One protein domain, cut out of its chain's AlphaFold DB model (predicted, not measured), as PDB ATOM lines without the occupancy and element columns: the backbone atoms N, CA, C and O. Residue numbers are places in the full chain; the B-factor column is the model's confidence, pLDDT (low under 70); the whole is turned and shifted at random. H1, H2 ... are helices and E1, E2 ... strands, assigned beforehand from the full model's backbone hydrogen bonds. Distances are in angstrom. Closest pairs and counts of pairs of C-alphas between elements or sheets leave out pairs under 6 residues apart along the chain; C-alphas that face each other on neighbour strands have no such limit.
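Overview. This is residues 113 to 253 of the 807 residues of the protein "Lysozyme" of Citrobacter werkmanii (UniProt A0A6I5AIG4). The domain has little regular structure: three small separate three-stranded sheets in a flat, loop-rich body, E4, E5, E6 in one lobe and E3, E8, E7 with E1, E2, E9 in the other. The printed part has 141 residues, 44 in named elements, mostly strand: E1 to E6, H1, E7 to E9, the sheets antiparallel. It is only just compact, close to loose, with radius of gyration of the C-alphas 17.3 A and spans 48 by 42 by 19 A.

Arrangement. E1, residues 113 to 116, and E2, 119 to 123, form a hairpin, N 114 and O 121 being 2.9 A apart; E9, 251 to 253, is E2's other antiparallel neighbour, N 122 and O 252 at 2.8 A. E3, 140 to 142, is antiparallel to E8, 232 to 236, N 141 and O 235 at 3.0 A; E7, 226 to 229, forms a hairpin with E8, N 227 and O 234 at 2.9 A. E4, 160 to 163, E5, 166 to 170, and E6, 195 to 200, form a meander, successive antiparallel hairpins, with N 161 and O 168, and N 169 and O 196, at 2.9 A. H1, 206 to 210, its O i to N i+4 pair within hydrogen-bond range, only grazes sheet E3 E8 E7; C-alphas 209 and 233 are closest, 6.8 A.

Along the chain. E1 begins at C-alpha 113 (20.433, 38.424, 44.480); E6 spans 14.5 A; E9 ends at C-alpha 253 (17.475, 38.452, 35.563).

Size, cuts and confidence. The printed part has no cut; E5 to E6 is a long link of 24 residues. Residue 190 is under 70 in pLDDT.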
ATOM      1  N   ILE A 113      19.926  37.876  45.737       93.06
ATOM      2  CA  ILE A 113      20.433  38.424  44.480       93.06
ATOM      3  C   ILE A 113      21.907  38.045  44.328       93.06
ATOM      4  O   ILE A 113      22.690  38.199  45.267       93.06
ATOM      5  N   VAL A 114      22.283  37.558  43.146       92.19
ATOM      6  CA  VAL A 114      23.640  37.095  42.823       92.19
ATOM      7  C   VAL A 114      24.083  37.558  41.441       92.19
ATOM      8  O   VAL A 114      23.252  37.847  40.581       92.19
ATOM      9  N   ILE A 115      25.392  37.565  41.201       89.75
ATOM     10  CA  ILE A 115      25.986  37.758  39.872       89.75
ATOM     11  C   ILE A 115      26.385  36.400  39.294       89.75
ATOM     12  O   ILE A 115      27.100  35.628  39.934       89.75
ATOM     13  N   TYR A 116      25.968  36.123  38.064       89.44
ATOM     14  CA  TYR A 116      26.373  34.942  37.308       89.44
ATOM     15  C   TYR A 116      26.488  35.295  35.821       89.44
ATOM     16  O   TYR A 116      25.623  35.985  35.292       89.44
ATOM     17  N   ASN A 117      27.567  34.874  35.151       84.38
ATOM     18  CA  ASN A 117      27.835  35.173  33.735       84.38
ATOM     19  C   ASN A 117      27.600  36.652  33.353       84.38
ATOM     20  O   ASN A 117      26.919  36.958  32.383       84.38
ATOM     21  N   ASN A 118      28.151  37.586  34.139       78.81
ATOM     22  CA  ASN A 118      28.039  39.038  33.922       78.81
ATOM     23  C   ASN A 118      26.605  39.608  33.921       78.81
ATOM     24  O   ASN A 118      26.403  40.732  33.447       78.81
ATOM     25  N   ALA A 119      25.637  38.877  34.474       85.00
ATOM     26  CA  ALA A 119      24.283  39.348  34.731       85.00
ATOM     27  C   ALA A 119      23.904  39.147  36.201       85.00
ATOM     28  O   ALA A 119      24.420  38.266  36.894       85.00
ATOM     29  N   THR A 120      22.996  39.991  36.673       90.19
ATOM     30  CA  THR A 120      22.457  39.923  38.028       90.19
ATOM     31  C   THR A 120      21.168  39.120  38.001       90.19
ATOM     32  O   THR A 120      20.329  39.331  37.129       90.19
ATOM     33  N   TYR A 121      20.994  38.211  38.954       91.94
ATOM     34  CA  TYR A 121      19.819  37.358  39.061       91.94
ATOM     35  C   TYR A 121      19.228  37.409  40.456       91.94
ATOM     36  O   TYR A 121      19.960  37.451  41.439       91.94
ATOM     37  N   LYS A 122      17.904  37.320  40.534       93.19
ATOM     38  CA  LYS A 122      17.149  37.193  41.776       93.19
ATOM     39  C   LYS A 122      16.328  35.914  41.749       93.19
ATOM     40  O   LYS A 122      15.668  35.621  40.753       93.19
ATOM     41  N   THR A 123      16.364  35.150  42.836       93.88
ATOM     42  CA  THR A 123      15.530  33.949  42.955       93.88
ATOM     43  C   THR A 123      14.166  34.288  43.547       93.88
ATOM     44  O   THR A 123      14.059  35.012  44.539       93.88
ATOM     45  N   SER A 124      13.101  33.752  42.955       91.56
ATOM     46  CA  SER A 124      11.725  33.922  43.451       91.56
ATOM     47  C   SER A 124      11.398  33.031  44.655       91.56
ATOM     48  O   SER A 124      10.486  33.336  45.423       91.56
ATOM     49  N   VAL A 125      12.152  31.947  44.852       93.38
ATOM     50  CA  VAL A 125      11.961  30.976  45.941       93.38
ATOM     51  C   VAL A 125      13.302  30.591  46.565       93.38
ATOM     52  O   VAL A 125      14.361  30.828  45.985       93.38
ATOM     53  N   ALA A 126      13.280  29.974  47.746       94.62
ATOM     54  CA  ALA A 126      14.501  29.444  48.350       94.62
ATOM     55  C   ALA A 126      15.120  28.344  47.467       94.62
ATOM     56  O   ALA A 126      14.402  27.527  46.887       94.62
ATOM     57  N   GLN A 127      16.447  28.316  47.370       94.00
ATOM     58  CA  GLN A 127      17.226  27.323  46.631       94.00
ATOM     59  C   GLN A 127      18.137  26.556  47.582       94.00
ATOM     60  O   GLN A 127      18.732  27.128  48.493       94.00
ATOM     61  N   SER A 128      18.268  25.248  47.376       91.75
ATOM     62  CA  SER A 128      19.309  24.471  48.048       91.75
ATOM     63  C   SER A 128      20.653  24.629  47.349       91.75
ATOM     64  O   SER A 128      20.705  24.970  46.168       91.75
ATOM     65  N   ALA A 129      21.723  24.271  48.060       93.50
ATOM     66  CA  ALA A 129      22.980  23.908  47.417       93.50
ATOM     67  C   ALA A 129      22.725  22.867  46.318       93.50
ATOM     68  O   ALA A 129      21.874  21.983  46.474       93.50
ATOM     69  N   TYR A 130      23.458  22.990  45.219       93.62
ATOM     70  CA  TYR A 130      23.325  22.187  44.008       93.62
ATOM     71  C   TYR A 130      21.934  22.306  43.357       93.62
ATOM     72  O   TYR A 130      21.448  21.356  42.748       93.62
ATOM     73  N   GLY A 131      21.266  23.451  43.541       92.19
ATOM     74  CA  GLY A 131      19.983  23.781  42.921       92.19
ATOM     75  C   GLY A 131      20.124  24.252  41.470       92.19
ATOM     76  O   GLY A 131      21.095  23.935  40.784       92.19
ATOM     77  N   PHE A 132      19.159  25.039  40.988       92.69
ATOM     78  CA  PHE A 132      19.293  25.672  39.676       92.69
ATOM     79  C   PHE A 132      20.433  26.694  39.682       92.69
ATOM     80  O   PHE A 132      20.531  27.522  40.593       92.69
ATOM     81  N   ALA A 133      21.244  26.671  38.625       90.88
ATOM     82  CA  ALA A 133      22.147  27.769  38.305       90.88
ATOM     83  C   ALA A 133      21.365  28.914  37.630       90.88
ATOM     84  O   ALA A 133      20.449  28.637  36.845       90.88
ATOM     85  N   PRO A 134      21.681  30.193  37.903       90.62
ATOM     86  CA  PRO A 134      20.953  31.308  37.313       90.62
ATOM     87  C   PRO A 134      21.018  31.323  35.780       90.62
ATOM     88  O   PRO A 134      22.068  31.075  35.196       90.62
ATOM     89  N   GLY A 135      19.886  31.585  35.121       81.62
ATOM     90  CA  GLY A 135      19.805  31.674  33.655       81.62
ATOM     91  C   GLY A 135      20.058  30.366  32.889       81.62
ATOM     92  O   GLY A 135      20.126  30.397  31.668       81.62
ATOM     93  N   GLN A 136      20.210  29.228  33.573       84.25
ATOM     94  CA  GLN A 136      20.429  27.922  32.942       84.25
ATOM     95  C   GLN A 136      19.124  27.130  32.785       84.25
ATOM     96  O   GLN A 136      18.166  27.324  33.539       84.25
ATOM     97  N   GLU A 137      19.094  26.206  31.826       83.75
ATOM     98  CA  GLU A 137      18.002  25.238  31.693       83.75
ATOM     99  C   GLU A 137      17.988  24.223  32.848       83.75
ATOM    100  O   GLU A 137      18.795  24.278  33.783       83.75
ATOM    101  N   ASN A 138      17.032  23.291  32.809       90.56
ATOM    102  CA  ASN A 138      16.993  22.206  33.775       90.56
ATOM    103  C   ASN A 138      18.278  21.362  33.674       90.56
ATOM    104  O   ASN A 138      18.639  20.935  32.580       90.56
ATOM    105  N   PRO A 139      18.977  21.096  34.794       91.56
ATOM    106  CA  PRO A 139      20.183  20.273  34.791       91.56
ATOM    107  C   PRO A 139      19.911  18.805  34.437       91.56
ATOM    108  O   PRO A 139      20.863  18.039  34.337       91.56
ATOM    109  N   TRP A 140      18.655  18.382  34.276       93.44
ATOM    110  CA  TRP A 140      18.284  17.065  33.771       93.44
ATOM    111  C   TRP A 140      17.947  17.117  32.286       93.44
ATOM    112  O   TRP A 140      17.013  17.799  31.874       93.44
ATOM    113  N   GLU A 141      18.638  16.302  31.497       90.75
ATOM    114  CA  GLU A 141      18.315  16.090  30.088       90.75
ATOM    115  C   GLU A 141      17.649  14.728  29.906       90.75
ATOM    116  O   GLU A 141      18.083  13.737  30.500       90.75
ATOM    117  N   ALA A 142      16.595  14.653  29.091       91.88
ATOM    118  CA  ALA A 142      15.995  13.371  28.734       91.88
ATOM    119  C   ALA A 142      17.009  12.521  27.955       91.88
ATOM    120  O   ALA A 142      17.604  12.975  26.982       91.88
ATOM    121  N   TYR A 143      17.204  11.269  28.370       90.62
ATOM    122  CA  TYR A 143      18.139  10.380  27.698       90.62
ATOM    123  C   TYR A 143      17.623  10.009  26.304       90.62
ATOM    124  O   TYR A 143      16.603   9.327  26.169       90.62
ATOM    125  N   ALA A 144      18.380  10.397  25.282       87.19
ATOM    126  CA  ALA A 144      18.201   9.966  23.905       87.19
ATOM    127  C   ALA A 144      19.470   9.266  23.406       87.19
ATOM    128  O   ALA A 144      20.591   9.600  23.790       87.19
ATOM    129  N   VAL A 145      19.301   8.270  22.533       86.75
ATOM    130  CA  VAL A 145      20.442   7.614  21.892       86.75
ATOM    131  C   VAL A 145      21.026   8.560  20.849       86.75
ATOM    132  O   VAL A 145      20.354   8.903  19.880       86.75
ATOM    133  N   VAL A 146      22.295   8.925  21.018       88.06
ATOM    134  CA  VAL A 146      23.027   9.746  20.049       88.06
ATOM    135  C   VAL A 146      23.326   8.916  18.797       88.06
ATOM    136  O   VAL A 146      24.059   7.918  18.842       88.06
ATOM    137  N   THR A 147      22.753   9.319  17.665       91.75
ATOM    138  CA  THR A 147      22.904   8.620  16.382       91.75
ATOM    139  C   THR A 147      24.286   8.831  15.770       91.75
ATOM    140  O   THR A 147      24.910   9.871  15.962       91.75
ATOM    141  N   GLN A 148      24.781   7.853  15.003       94.94
ATOM    142  CA  GLN A 148      26.017   8.029  14.233       94.94
ATOM    143  C   GLN A 148      25.828   9.087  13.146       94.94
ATOM    144  O   GLN A 148      24.825   9.070  12.433       94.94
ATOM    145  N   TRP A 149      26.819   9.960  12.987       97.12
ATOM    146  CA  TRP A 149      26.834  10.922  11.898       97.12
ATOM    147  C   TRP A 149      26.879  10.207  10.541       97.12
ATOM    148  O   TRP A 149      27.719   9.338  10.294       97.12
ATOM    149  N   ALA A 150      26.000  10.628   9.640       96.88
ATOM    150  CA  ALA A 150      25.947  10.233   8.241       96.88
ATOM    151  C   ALA A 150      26.037  11.456   7.314       96.88
ATOM    152  O   ALA A 150      25.352  12.456   7.523       96.88
ATOM    153  N   SER A 151      26.828  11.334   6.244       96.00
ATOM    154  CA  SER A 151      27.124  12.423   5.300       96.00
ATOM    155  C   SER A 151      25.930  12.879   4.458       96.00
ATOM    156  O   SER A 151      25.935  13.993   3.953       96.00
ATOM    157  N   SER A 152      24.921  12.026   4.268       94.56
ATOM    158  CA  SER A 152      23.724  12.341   3.474       94.56
ATOM    159  C   SER A 152      22.556  12.868   4.307       94.56
ATOM    160  O   SER A 152      21.492  13.127   3.754       94.56
ATOM    161  N   THR A 153      22.714  12.944   5.629       95.00
ATOM    162  CA  THR A 153      21.649  13.392   6.529       95.00
ATOM    163  C   THR A 153      21.745  14.897   6.699       95.00
ATOM    164  O   THR A 153      22.838  15.442   6.842       95.00
ATOM    165  N   VAL A 154      20.590  15.549   6.645       93.19
ATOM    166  CA  VAL A 154      20.449  16.960   6.986       93.19
ATOM    167  C   VAL A 154      20.342  17.062   8.498       93.19
ATOM    168  O   VAL A 154      19.508  16.377   9.088       93.19
ATOM    169  N   TYR A 155      21.163  17.921   9.089       92.75
ATOM    170  CA  TYR A 155      21.097  18.263  10.502       92.75
ATOM    171  C   TYR A 155      20.695  19.719  10.653       92.75
ATOM    172  O   TYR A 155      21.210  20.586   9.948       92.75
ATOM    173  N   ASN A 156      19.782  19.973  11.578       88.94
ATOM    174  CA  ASN A 156      19.368  21.302  11.988       88.94
ATOM    175  C   ASN A 156      20.038  21.667  13.314       88.94
ATOM    176  O   ASN A 156      20.628  20.825  13.991       88.94
ATOM    177  N   LYS A 157      19.945  22.942  13.696       83.62
ATOM    178  CA  LYS A 157      20.458  23.419  14.983       83.62
ATOM    179  C   LYS A 157      19.911  22.569  16.142       83.62
ATOM    180  O   LYS A 157      18.709  22.338  16.210       83.62
ATOM    181  N   GLY A 158      20.791  22.148  17.044       84.06
ATOM    182  CA  GLY A 158      20.484  21.315  18.206       84.06
ATOM    183  C   GLY A 158      20.586  19.807  17.957       84.06
ATOM    184  O   GLY A 158      20.624  19.044  18.923       84.06
ATOM    185  N   ASP A 159      20.681  19.348  16.703       90.75
ATOM    186  CA  ASP A 159      20.823  17.918  16.419       90.75
ATOM    187  C   ASP A 159      22.151  17.382  16.969       90.75
ATOM    188  O   ASP A 159      23.231  17.887  16.645       90.75
ATOM    189  N   LYS A 160      22.070  16.318  17.777       92.12
ATOM    190  CA  LYS A 160      23.233  15.646  18.361       92.12
ATOM    191  C   LYS A 160      23.592  14.384  17.589       92.12
ATOM    192  O   LYS A 160      22.765  13.497  17.370       92.12
ATOM    193  N   VAL A 161      24.861  14.273  17.217       94.88
ATOM    194  CA  VAL A 161      25.421  13.106  16.531       94.88
ATOM    195  C   VAL A 161      26.702  12.661  17.192       94.88
ATOM    196  O   VAL A 161      27.402  13.434  17.839       94.88
ATOM    197  N   GLN A 162      27.061  11.407  16.961       94.50
ATOM    198  CA  GLN A 162      28.360  10.902  17.341       94.50
ATOM    199  C   GLN A 162      29.175  10.456  16.146       94.50
ATOM    200  O   GLN A 162      28.653   9.954  15.150       94.50
ATOM    201  N   LYS A 163      30.489  10.589  16.283       94.12
ATOM    202  CA  LYS A 163      31.451  10.000  15.370       94.12
ATOM    203  C   LYS A 163      32.708   9.635  16.137       94.12
ATOM    204  O   LYS A 163      33.218  10.433  16.913       94.12
ATOM    205  N   ASN A 164      33.198   8.415  15.939       92.56
ATOM    206  CA  ASN A 164      34.384   7.894  16.631       92.56
ATOM    207  C   ASN A 164      34.288   7.962  18.173       92.56
ATOM    208  O   ASN A 164      35.291   8.178  18.847       92.56
ATOM    209  N   GLY A 165      33.083   7.796  18.734       86.56
ATOM    210  CA  GLY A 165      32.841   7.851  20.183       86.56
ATOM    211  C   GLY A 165      32.823   9.262  20.786       86.56
ATOM    212  O   GLY A 165      32.679   9.397  21.999       86.56
ATOM    213  N   GLN A 166      32.942  10.299  19.957       92.94
ATOM    214  CA  GLN A 166      32.805  11.703  20.332       92.94
ATOM    215  C   GLN A 166      31.434  12.219  19.886       92.94
ATOM    216  O   GLN A 166      30.998  11.935  18.772       92.94
ATOM    217  N   GLU A 167      30.777  12.973  20.755       93.69
ATOM    218  CA  GLU A 167      29.498  13.633  20.528       93.69
ATOM    219  C   GLU A 167      29.695  15.069  20.031       93.69
ATOM    220  O   GLU A 167      30.640  15.766  20.432       93.69
ATOM    221  N   TYR A 168      28.789  15.495  19.154       94.75
ATOM    222  CA  TYR A 168      28.755  16.801  18.516       94.75
ATOM    223  C   TYR A 168      27.316  17.298  18.402       94.75
ATOM    224  O   TYR A 168      26.413  16.507  18.146       94.75
ATOM    225  N   GLU A 169      27.128  18.607  18.512       93.38
ATOM    226  CA  GLU A 169      25.855  19.297  18.298       93.38
ATOM    227  C   GLU A 169      25.953  20.189  17.059       93.38
ATOM    228  O   GLU A 169      26.932  20.926  16.899       93.38
ATOM    229  N   ALA A 170      24.964  20.126  16.172       94.00
ATOM    230  CA  ALA A 170      24.854  21.051  15.053       94.00
ATOM    231  C   ALA A 170      24.422  22.437  15.560       94.00
ATOM    232  O   ALA A 170      23.426  22.573  16.263       94.00
ATOM    233  N   LEU A 171      25.144  23.492  15.194       86.06
ATOM    234  CA  LEU A 171      24.837  24.874  15.583       86.06
ATOM    235  C   LEU A 171      23.887  25.578  14.608       86.06
ATOM    236  O   LEU A 171      23.287  26.596  14.948       86.06
ATOM    237  N   PHE A 172      23.764  25.047  13.395       85.00
ATOM    238  CA  PHE A 172      22.887  25.514  12.324       85.00
ATOM    239  C   PHE A 172      22.755  24.409  11.267       85.00
ATOM    240  O   PHE A 172      23.357  23.342  11.400       85.00
ATOM    241  N   TYR A 173      21.959  24.663  10.227       90.88
ATOM    242  CA  TYR A 173      21.748  23.733   9.119       90.88
ATOM    243  C   TYR A 173      23.075  23.249   8.509       90.88
ATOM    244  O   TYR A 173      23.895  24.055   8.067       90.88
ATOM    245  N   THR A 174      23.276  21.934   8.430       93.69
ATOM    246  CA  THR A 174      24.449  21.335   7.781       93.69
ATOM    247  C   THR A 174      24.125  19.982   7.150       93.69
ATOM    248  O   THR A 174      23.282  19.222   7.624       93.69
ATOM    249  N   VAL A 175      24.816  19.671   6.053       95.88
ATOM    250  CA  VAL A 175      24.781  18.370   5.383       95.88
ATOM    251  C   VAL A 175      26.160  18.082   4.803       95.88
ATOM    252  O   VAL A 175      26.794  18.951   4.212       95.88
ATOM    253  N   GLY A 176      26.650  16.855   4.972       94.62
ATOM    254  CA  GLY A 176      27.947  16.433   4.434       94.62
ATOM    255  C   GLY A 176      29.179  16.909   5.208       94.62
ATOM    256  O   GLY A 176      30.230  16.279   5.067       94.62
ATOM    257  N   ASP A 177      29.070  17.923   6.074       96.19
ATOM    258  CA  ASP A 177      30.189  18.378   6.904       96.19
ATOM    259  C   ASP A 177      30.510  17.357   7.994       96.19
ATOM    260  O   ASP A 177      29.721  17.119   8.907       96.19
ATOM    261  N   ASP A 178      31.686  16.742   7.902       96.75
ATOM    262  CA  ASP A 178      32.163  15.749   8.859       96.75
ATOM    263  C   ASP A 178      32.525  16.402  10.211       96.75
ATOM    264  O   ASP A 178      33.495  17.169  10.252       96.75
ATOM    265  N   PRO A 179      31.823  16.089  11.321       96.81
ATOM    266  CA  PRO A 179      32.061  16.700  12.629       96.81
ATOM    267  C   PRO A 179      33.409  16.311  13.239       96.81
ATOM    268  O   PRO A 179      33.945  17.032  14.080       96.81
ATOM    269  N   SER A 180      33.999  15.187  12.816       95.62
ATOM    270  CA  SER A 180      35.297  14.744  13.334       95.62
ATOM    271  C   SER A 180      36.475  15.562  12.800       95.62
ATOM    272  O   SER A 180      37.573  15.489  13.354       95.62
ATOM    273  N   LEU A 181      36.254  16.373  11.761       96.75
ATOM    274  CA  LEU A 181      37.275  17.239  11.186       96.75
ATOM    275  C   LEU A 181      37.305  18.591  11.915       96.75
ATOM    276  O   LEU A 181      36.294  19.295  11.913       96.75
ATOM    277  N   PRO A 182      38.464  19.033  12.445       95.00
ATOM    278  CA  PRO A 182      38.584  20.335  13.105       95.00
ATOM    279  C   PRO A 182      38.127  21.526  12.250       95.00
ATOM    280  O   PRO A 182      37.646  22.518  12.786       95.00
ATOM    281  N   ALA A 183      38.224  21.425  10.919       95.00
ATOM    282  CA  ALA A 183      37.776  22.463   9.986       95.00
ATOM    283  C   ALA A 183      36.260  22.731  10.032       95.00
ATOM    284  O   ALA A 183      35.823  23.808   9.631       95.00
ATOM    285  N   ASN A 184      35.478  21.772  10.533       96.12
ATOM    286  CA  ASN A 184      34.027  21.869  10.662       96.12
ATOM    287  C   ASN A 184      33.587  22.080  12.118       96.12
ATOM    288  O   ASN A 184      32.388  22.145  12.386       96.12
ATOM    289  N   GLN A 185      34.539  22.192  13.050       96.25
ATOM    290  CA  GLN A 185      34.254  22.335  14.471       96.25
ATOM    291  C   GLN A 185      34.217  23.799  14.910       96.25
ATOM    292  O   GLN A 185      35.060  24.617  14.534       96.25
ATOM    293  N   ASN A 186      33.270  24.094  15.790       92.12
ATOM    294  CA  ASN A 186      33.051  25.369  16.446       92.12
ATOM    295  C   ASN A 186      32.984  25.181  17.970       92.12
ATOM    296  O   ASN A 186      31.904  25.244  18.559       92.12
ATOM    297  N   PRO A 187      34.127  24.928  18.637       88.31
ATOM    298  CA  PRO A 187      34.143  24.667  20.077       88.31
ATOM    299  C   PRO A 187      33.643  25.851  20.908       88.31
ATOM    300  O   PRO A 187      33.126  25.664  22.004       88.31
ATOM    301  N   THR A 188      33.805  27.066  20.385       78.00
ATOM    302  CA  THR A 188      33.475  28.322  21.065       78.00
ATOM    303  C   THR A 188      32.138  28.911  20.625       78.00
ATOM    304  O   THR A 188      31.767  29.966  21.117       78.00
ATOM    305  N   GLY A 189      31.436  28.294  19.671       71.62
ATOM    306  CA  GLY A 189      30.221  28.848  19.063       71.62
ATOM    307  C   GLY A 189      30.450  30.035  18.113       71.62
ATOM    308  O   GLY A 189      29.563  30.371  17.336       71.62
ATOM    309  N   THR A 190      31.646  30.622  18.073       69.88
ATOM    310  CA  THR A 190      31.913  31.921  17.434       69.88
ATOM    311  C   THR A 190      32.587  31.876  16.059       69.88
ATOM    312  O   THR A 190      32.763  32.924  15.446       69.88
ATOM    313  N   ASN A 191      32.987  30.710  15.541       80.75
ATOM    314  CA  ASN A 191      33.794  30.634  14.309       80.75
ATOM    315  C   ASN A 191      33.001  30.295  13.027       80.75
ATOM    316  O   ASN A 191      33.606  30.019  11.988       80.75
ATOM    317  N   GLY A 192      31.665  30.281  13.103       84.44
ATOM    318  CA  GLY A 192      30.778  30.028  11.963       84.44
ATOM    319  C   GLY A 192      30.865  28.612  11.388       84.44
ATOM    320  O   GLY A 192      30.476  28.402  10.241       84.44
ATOM    321  N   ARG A 193      31.406  27.639  12.134       92.25
ATOM    322  CA  ARG A 193      31.437  26.224  11.732       92.25
ATOM    323  C   ARG A 193      30.263  25.444  12.335       92.25
ATOM    324  O   ARG A 193      29.779  25.819  13.406       92.25
ATOM    325  N   PRO A 194      29.793  24.383  11.654       93.94
ATOM    326  CA  PRO A 194      28.518  23.765  11.994       93.94
ATOM    327  C   PRO A 194      28.534  22.933  13.277       93.94
ATOM    328  O   PRO A 194      27.485  22.810  13.889       93.94
ATOM    329  N   TRP A 195      29.667  22.371  13.714       97.12
ATOM    330  CA  TRP A 195      29.660  21.356  14.779       97.12
ATOM    331  C   TRP A 195      30.311  21.810  16.082       97.12
ATOM    332  O   TRP A 195      31.513  22.047  16.120       97.12
ATOM    333  N   LYS A 196      29.575  21.821  17.191       95.69
ATOM    334  CA  LYS A 196      30.131  22.010  18.539       95.69
ATOM    335  C   LYS A 196      30.488  20.654  19.164       95.69
ATOM    336  O   LYS A 196      29.589  19.842  19.365       95.69
ATOM    337  N   PRO A 197      31.762  20.365  19.491       94.94
ATOM    338  CA  PRO A 197      32.126  19.140  20.209       94.94
ATOM    339  C   PRO A 197      31.587  19.160  21.651       94.94
ATOM    340  O   PRO A 197      31.830  20.129  22.368       94.94
ATOM    341  N   LEU A 198      30.897  18.096  22.083       88.94
ATOM    342  CA  LEU A 198      30.273  18.006  23.417       88.94
ATOM    343  C   LEU A 198      31.025  17.109  24.414       88.94
ATOM    344  O   LEU A 198      30.990  17.351  25.615       88.94
ATOM    345  N   GLY A 199      31.742  16.097  23.934       84.81
ATOM    346  CA  GLY A 199      32.549  15.194  24.761       84.81
ATOM    347  C   GLY A 199      32.438  13.744  24.305       84.81
ATOM    348  O   GLY A 199      31.907  13.454  23.236       84.81
ATOM    349  N   THR A 200      32.950  12.809  25.102       87.38
ATOM    350  CA  THR A 200      32.748  11.379  24.837       87.38
ATOM    351  C   THR A 200      31.274  11.021  24.993       87.38
ATOM    352  O   THR A 200      30.649  11.408  25.975       87.38
ATOM    353  N   VAL A 201      30.746  10.234  24.056       83.50
ATOM    354  CA  VAL A 201      29.362   9.754  24.117       83.50
ATOM    355  C   VAL A 201      29.171   8.903  25.365       83.50
ATOM    356  O   VAL A 201      29.832   7.874  25.539       83.50
ATOM    357  N   VAL A 202      28.210   9.286  26.197       77.31
ATOM    358  CA  VAL A 202      27.759   8.463  27.319       77.31
ATOM    359  C   VAL A 202      26.562   7.638  26.854       77.31
ATOM    360  O   VAL A 202      25.521   8.170  26.478       77.31
ATOM    361  N   SER A 203      26.708   6.311  26.847       81.94
ATOM    362  CA  SER A 203      25.649   5.388  26.427       81.94
ATOM    363  C   SER A 203      25.323   4.377  27.517       81.94
ATOM    364  O   SER A 203      26.199   3.943  28.266       81.94
ATOM    365  N   TYR A 204      24.049   3.997  27.592       86.06
ATOM    366  CA  TYR A 204      23.543   3.052  28.578       86.06
ATOM    367  C   TYR A 204      22.932   1.845  27.881       86.06
ATOM    368  O   TYR A 204      22.201   1.964  26.897       86.06
ATOM    369  N   THR A 205      23.218   0.659  28.405       89.50
ATOM    370  CA  THR A 205      22.549  -0.569  27.969       89.50
ATOM    371  C   THR A 205      21.076  -0.540  28.368       89.50
ATOM    372  O   THR A 205      20.705   0.075  29.369       89.50
ATOM    373  N   GLN A 206      20.224  -1.273  27.645       88.31
ATOM    374  CA  GLN A 206      18.804  -1.368  27.996       88.31
ATOM    375  C   GLN A 206      18.588  -1.873  29.433       88.31
ATOM    376  O   GLN A 206      17.653  -1.444  30.101       88.31
ATOM    377  N   ASP A 207      19.462  -2.750  29.933       90.56
ATOM    378  CA  ASP A 207      19.406  -3.226  31.319       90.56
ATOM    379  C   ASP A 207      19.733  -2.108  32.327       90.56
ATOM    380  O   ASP A 207      19.039  -1.982  33.332       90.56
ATOM    381  N   GLN A 208      20.718  -1.248  32.033       90.38
ATOM    382  CA  GLN A 208      21.024  -0.063  32.847       90.38
ATOM    383  C   GLN A 208      19.884   0.958  32.825       90.38
ATOM    384  O   GLN A 208      19.520   1.464  33.879       90.38
ATOM    385  N   LEU A 209      19.281   1.211  31.658       91.50
ATOM    386  CA  LEU A 209      18.105   2.078  31.527       91.50
ATOM    387  C   LEU A 209      16.910   1.536  32.323       91.50
ATOM    388  O   LEU A 209      16.239   2.273  33.034       91.50
ATOM    389  N   ASN A 210      16.663   0.226  32.257       89.50
ATOM    390  CA  ASN A 210      15.557  -0.405  32.979       89.50
ATOM    391  C   ASN A 210      15.772  -0.439  34.501       89.50
ATOM    392  O   ASN A 210      14.798  -0.509  35.250       89.50
ATOM    393  N   LYS A 211      17.032  -0.425  34.954       92.38
ATOM    394  CA  LYS A 211      17.432  -0.457  36.370       92.38
ATOM    395  C   LYS A 211      17.865   0.909  36.907       92.38
ATOM    396  O   LYS A 211      18.363   0.969  38.032       92.38
ATOM    397  N   ALA A 212      17.701   1.978  36.129       93.62
ATOM    398  CA  ALA A 212      18.021   3.326  36.568       93.62
ATOM    399  C   ALA A 212      17.247   3.654  37.859       93.62
ATOM    400  O   ALA A 212      16.057   3.328  37.957       93.62
ATOM    401  N   PRO A 213      17.895   4.258  38.868       95.12
ATOM    402  CA  PRO A 213      17.224   4.611  40.110       95.12
ATOM    403  C   PRO A 213      16.140   5.666  39.855       95.12
ATOM    404  O   PRO A 213      16.364   6.620  39.111       95.12
ATOM    405  N   GLU A 214      14.977   5.520  40.496       96.06
ATOM    406  CA  GLU A 214      13.958   6.578  40.505       96.06
ATOM    407  C   GLU A 214      14.512   7.847  41.161       96.06
ATOM    408  O   GLU A 214      15.269   7.784  42.139       96.06
ATOM    409  N   TYR A 215      14.113   9.001  40.630       96.25
ATOM    410  CA  TYR A 215      14.448  10.306  41.184       96.25
ATOM    411  C   TYR A 215      14.115  10.387  42.680       96.25
ATOM    412  O   TYR A 215      13.019  10.033  43.122       96.25
ATOM    413  N   ASN A 216      15.051  10.920  43.462       94.88
ATOM    414  CA  ASN A 216      14.890  11.168  44.884       94.88
ATOM    415  C   ASN A 216      15.487  12.534  45.241       94.88
ATOM    416  O   ASN A 216      16.704  12.722  45.212       94.88
ATOM    417  N   SER A 217      14.629  13.462  45.665       91.50
ATOM    418  CA  SER A 217      15.000  14.842  45.994       91.50
ATOM    419  C   SER A 217      16.045  14.973  47.111       91.50
ATOM    420  O   SER A 217      16.711  15.999  47.210       91.50
ATOM    421  N   SER A 218      16.208  13.965  47.974       91.06
ATOM    422  CA  SER A 218      17.220  13.975  49.039       91.06
ATOM    423  C   SER A 218      18.618  13.581  48.550       91.06
ATOM    424  O   SER A 218      19.594  13.842  49.253       91.06
ATOM    425  N   THR A 219      18.736  12.985  47.361       94.00
ATOM    426  CA  THR A 219      20.010  12.505  46.807       94.00
ATOM    427  C   THR A 219      20.727  13.624  46.060       94.00
ATOM    428  O   THR A 219      20.107  14.352  45.289       94.00
ATOM    429  N   VAL A 220      22.036  13.757  46.288       94.31
ATOM    430  CA  VAL A 220      22.917  14.586  45.454       94.31
ATOM    431  C   VAL A 220      23.412  13.718  44.303       94.31
ATOM    432  O   VAL A 220      24.013  12.671  44.542       94.31
ATOM    433  N   TYR A 221      23.163  14.149  43.074       94.81
ATOM    434  CA  TYR A 221      23.591  13.463  41.861       94.81
ATOM    435  C   TYR A 221      24.815  14.170  41.282       94.81
ATOM    436  O   TYR A 221      24.816  15.393  41.152       94.81
ATOM    437  N   GLU A 222      25.861  13.419  40.938       93.94
ATOM    438  CA  GLU A 222      27.008  13.959  40.196       93.94
ATOM    439  C   GLU A 222      26.637  14.147  38.716       93.94
ATOM    440  O   GLU A 222      25.657  13.564  38.246       93.94
ATOM    441  N   SER A 223      27.400  14.950  37.969       89.69
ATOM    442  CA  SER A 223      27.204  15.087  36.515       89.69
ATOM    443  C   SER A 223      27.338  13.724  35.815       89.69
ATOM    444  O   SER A 223      28.165  12.894  36.198       89.69
ATOM    445  N   GLY A 224      26.496  13.482  34.812       87.88
ATOM    446  CA  GLY A 224      26.413  12.236  34.057       87.88
ATOM    447  C   GLY A 224      25.599  11.130  34.733       87.88
ATOM    448  O   GLY A 224      25.613  10.002  34.253       87.88
ATOM    449  N   THR A 225      24.891  11.396  35.833       92.75
ATOM    450  CA  THR A 225      24.122  10.362  36.540       92.75
ATOM    451  C   THR A 225      22.800  10.069  35.834       92.75
ATOM    452  O   THR A 225      22.003  10.974  35.606       92.75
ATOM    453  N   LEU A 226      22.543   8.791  35.544       94.69
ATOM    454  CA  LEU A 226      21.277   8.300  34.999       94.69
ATOM    455  C   LEU A 226      20.230   8.086  36.105       94.69
ATOM    456  O   LEU A 226      20.500   7.393  37.089       94.69
ATOM    457  N   ILE A 227      19.021   8.605  35.897       96.19
ATOM    458  CA  ILE A 227      17.848   8.394  36.757       96.19
ATOM    459  C   ILE A 227      16.599   8.077  35.928       96.19
ATOM    460  O   ILE A 227      16.558   8.328  34.722       96.19
ATOM    461  N   ARG A 228      15.548   7.600  36.601       95.62
ATOM    462  CA  ARG A 228      14.190   7.511  36.057       95.62
ATOM    463  C   ARG A 228      13.270   8.547  36.709       95.62
ATOM    464  O   ARG A 228      13.363   8.792  37.908       95.62
ATOM    465  N   TYR A 229      12.401   9.168  35.915       95.88
ATOM    466  CA  TYR A 229      11.383  10.112  36.382       95.88
ATOM    467  C   TYR A 229      10.160  10.069  35.462       95.88
ATOM    468  O   TYR A 229      10.300  10.141  34.244       95.88
ATOM    469  N   ASN A 230       8.956   9.912  36.024       93.69
ATOM    470  CA  ASN A 230       7.693   9.801  35.274       93.69
ATOM    471  C   ASN A 230       7.739   8.806  34.090       93.69
ATOM    472  O   ASN A 230       7.120   9.020  33.050       93.69
ATOM    473  N   GLY A 231       8.478   7.703  34.248       90.12
ATOM    474  CA  GLY A 231       8.639   6.669  33.219       90.12
ATOM    475  C   GLY A 231       9.674   6.978  32.129       90.12
ATOM    476  O   GLY A 231       9.966   6.092  31.329       90.12
ATOM    477  N   GLY A 232      10.260   8.178  32.118       93.44
ATOM    478  CA  GLY A 232      11.380   8.559  31.254       93.44
ATOM    479  C   GLY A 232      12.735   8.387  31.942       93.44
ATOM    480  O   GLY A 232      12.824   8.422  33.169       93.44
ATOM    481  N   ASN A 233      13.791   8.205  31.150       95.44
ATOM    482  CA  ASN A 233      15.174   8.205  31.630       95.44
ATOM    483  C   ASN A 233      15.785   9.591  31.441       95.44
ATOM    484  O   ASN A 233      15.577  10.203  30.397       95.44
ATOM    485  N   TYR A 234      16.558  10.049  32.419       95.12
ATOM    486  CA  TYR A 234      17.209  11.355  32.399       95.12
ATOM    487  C   TYR A 234      18.661  11.241  32.843       95.12
ATOM    488  O   TYR A 234      18.991  10.400  33.679       95.12
ATOM    489  N   VAL A 235      19.515  12.102  32.301       92.81
ATOM    490  CA  VAL A 235      20.927  12.214  32.668       92.81
ATOM    491  C   VAL A 235      21.181  13.613  33.209       92.81
ATOM    492  O   VAL A 235      20.791  14.603  32.587       92.81
ATOM    493  N   SER A 236      21.817  13.705  34.376       92.19
ATOM    494  CA  SER A 236      22.233  14.995  34.925       92.19
ATOM    495  C   SER A 236      23.372  15.586  34.094       92.19
ATOM    496  O   SER A 236      24.383  14.940  33.843       92.19
ATOM    497  N   GLN A 237      23.240  16.845  33.704       88.56
ATOM    498  CA  GLN A 237      24.261  17.611  32.990       88.56
ATOM    499  C   GLN A 237      25.273  18.229  33.962       88.56
ATOM    500  O   GLN A 237      26.446  18.419  33.643       88.56
ATOM    501  N   SER A 238      24.856  18.477  35.200       90.31
ATOM    502  CA  SER A 238      25.684  19.042  36.263       90.31
ATOM    503  C   SER A 238      25.418  18.344  37.596       90.31
ATOM    504  O   SER A 238      24.525  17.503  37.720       90.31
ATOM    505  N   LYS A 239      26.223  18.671  38.610       93.94
ATOM    506  CA  LYS A 239      25.949  18.230  39.978       93.94
ATOM    507  C   LYS A 239      24.669  18.900  40.482       93.94
ATOM    508  O   LYS A 239      24.600  20.128  40.490       93.94
ATOM    509  N   VAL A 240      23.694  18.100  40.913       94.19
ATOM    510  CA  VAL A 240      22.329  18.569  41.199       94.19
ATOM    511  C   VAL A 240      21.701  17.887  42.420       94.19
ATOM    512  O   VAL A 240      21.888  16.693  42.660       94.19
ATOM    513  N   GLN A 241      20.923  18.644  43.197       94.56
ATOM    514  CA  GLN A 241      20.097  18.170  44.307       94.56
ATOM    515  C   GLN A 241      18.757  18.924  44.334       94.56
ATOM    516  O   GLN A 241      18.707  20.116  44.052       94.56
ATOM    517  N   LYS A 242      17.665  18.242  44.715       92.94
ATOM    518  CA  LYS A 242      16.297  18.794  44.878       92.94
ATOM    519  C   LYS A 242      15.633  19.424  43.649       92.94
ATOM    520  O   LYS A 242      14.458  19.748  43.740       92.94
ATOM    521  N   VAL A 243      16.326  19.535  42.522       94.25
ATOM    522  CA  VAL A 243      15.730  19.882  41.228       94.25
ATOM    523  C   VAL A 243      15.213  18.608  40.571       94.25
ATOM    524  O   VAL A 243      15.964  17.640  40.437       94.25
ATOM    525  N   SER A 244      13.937  18.584  40.215       94.31
ATOM    526  CA  SER A 244      13.291  17.515  39.449       94.31
ATOM    527  C   SER A 244      13.380  17.792  37.941       94.31
ATOM    528  O   SER A 244      13.406  18.962  37.548       94.31
ATOM    529  N   PRO A 245      13.352  16.768  37.063       94.56
ATOM    530  CA  PRO A 245      13.304  16.970  35.611       94.56
ATOM    531  C   PRO A 245      12.104  17.779  35.089       94.56
ATOM    532  O   PRO A 245      12.135  18.239  33.953       94.56
ATOM    533  N   SER A 246      11.039  17.955  35.880       93.06
ATOM    534  CA  SER A 246       9.890  18.804  35.511       93.06
ATOM    535  C   SER A 246       9.941  20.224  36.075       93.06
ATOM    536  O   SER A 246       9.039  21.010  35.792       93.06
ATOM    537  N   ASP A 247      10.919  20.542  36.922       91.62
ATOM    538  CA  ASP A 247      10.980  21.855  37.559       91.62
ATOM    539  C   ASP A 247      11.427  22.932  36.568       91.62
ATOM    540  O   ASP A 247      12.218  22.693  35.651       91.62
ATOM    541  N   THR A 248      10.959  24.154  36.803       87.69
ATOM    542  CA  THR A 248      11.405  25.351  36.091       87.69
ATOM    543  C   THR A 248      12.405  26.122  36.937       87.69
ATOM    544  O   THR A 248      12.188  26.295  38.138       87.69
ATOM    545  N   ASN A 249      13.447  26.658  36.303       89.25
ATOM    546  CA  ASN A 249      14.413  27.516  36.981       89.25
ATOM    547  C   ASN A 249      13.680  28.698  37.656       89.25
ATOM    548  O   ASN A 249      12.858  29.320  36.979       89.25
ATOM    549  N   PRO A 250      13.917  29.013  38.944       90.44
ATOM    550  CA  PRO A 250      13.299  30.147  39.637       90.44
ATOM    551  C   PRO A 250      14.139  31.432  39.647       90.44
ATOM    552  O   PRO A 250      13.646  32.462  40.119       90.44
ATOM    553  N   TRP A 251      15.382  31.383  39.160       91.38
ATOM    554  CA  TRP A 251      16.246  32.550  38.996       91.38
ATOM    555  C   TRP A 251      15.823  33.367  37.785       91.38
ATOM    556  O   TRP A 251      15.672  32.832  36.688       91.38
ATOM    557  N   ARG A 252      15.664  34.673  37.969       89.88
ATOM    558  CA  ARG A 252      15.345  35.622  36.898       89.88
ATOM    559  C   ARG A 252      16.363  36.732  36.871       89.88
ATOM    560  O   ARG A 252      16.876  37.095  37.928       89.88
ATOM    561  N   VAL A 253      16.644  37.257  35.683       91.00
ATOM    562  CA  VAL A 253      17.475  38.452  35.563       91.00
ATOM    563  C   VAL A 253      16.845  39.566  36.391       91.00
ATOM    564  O   VAL A 253      15.642  39.810  36.326       91.00
TER     565      VAL A 253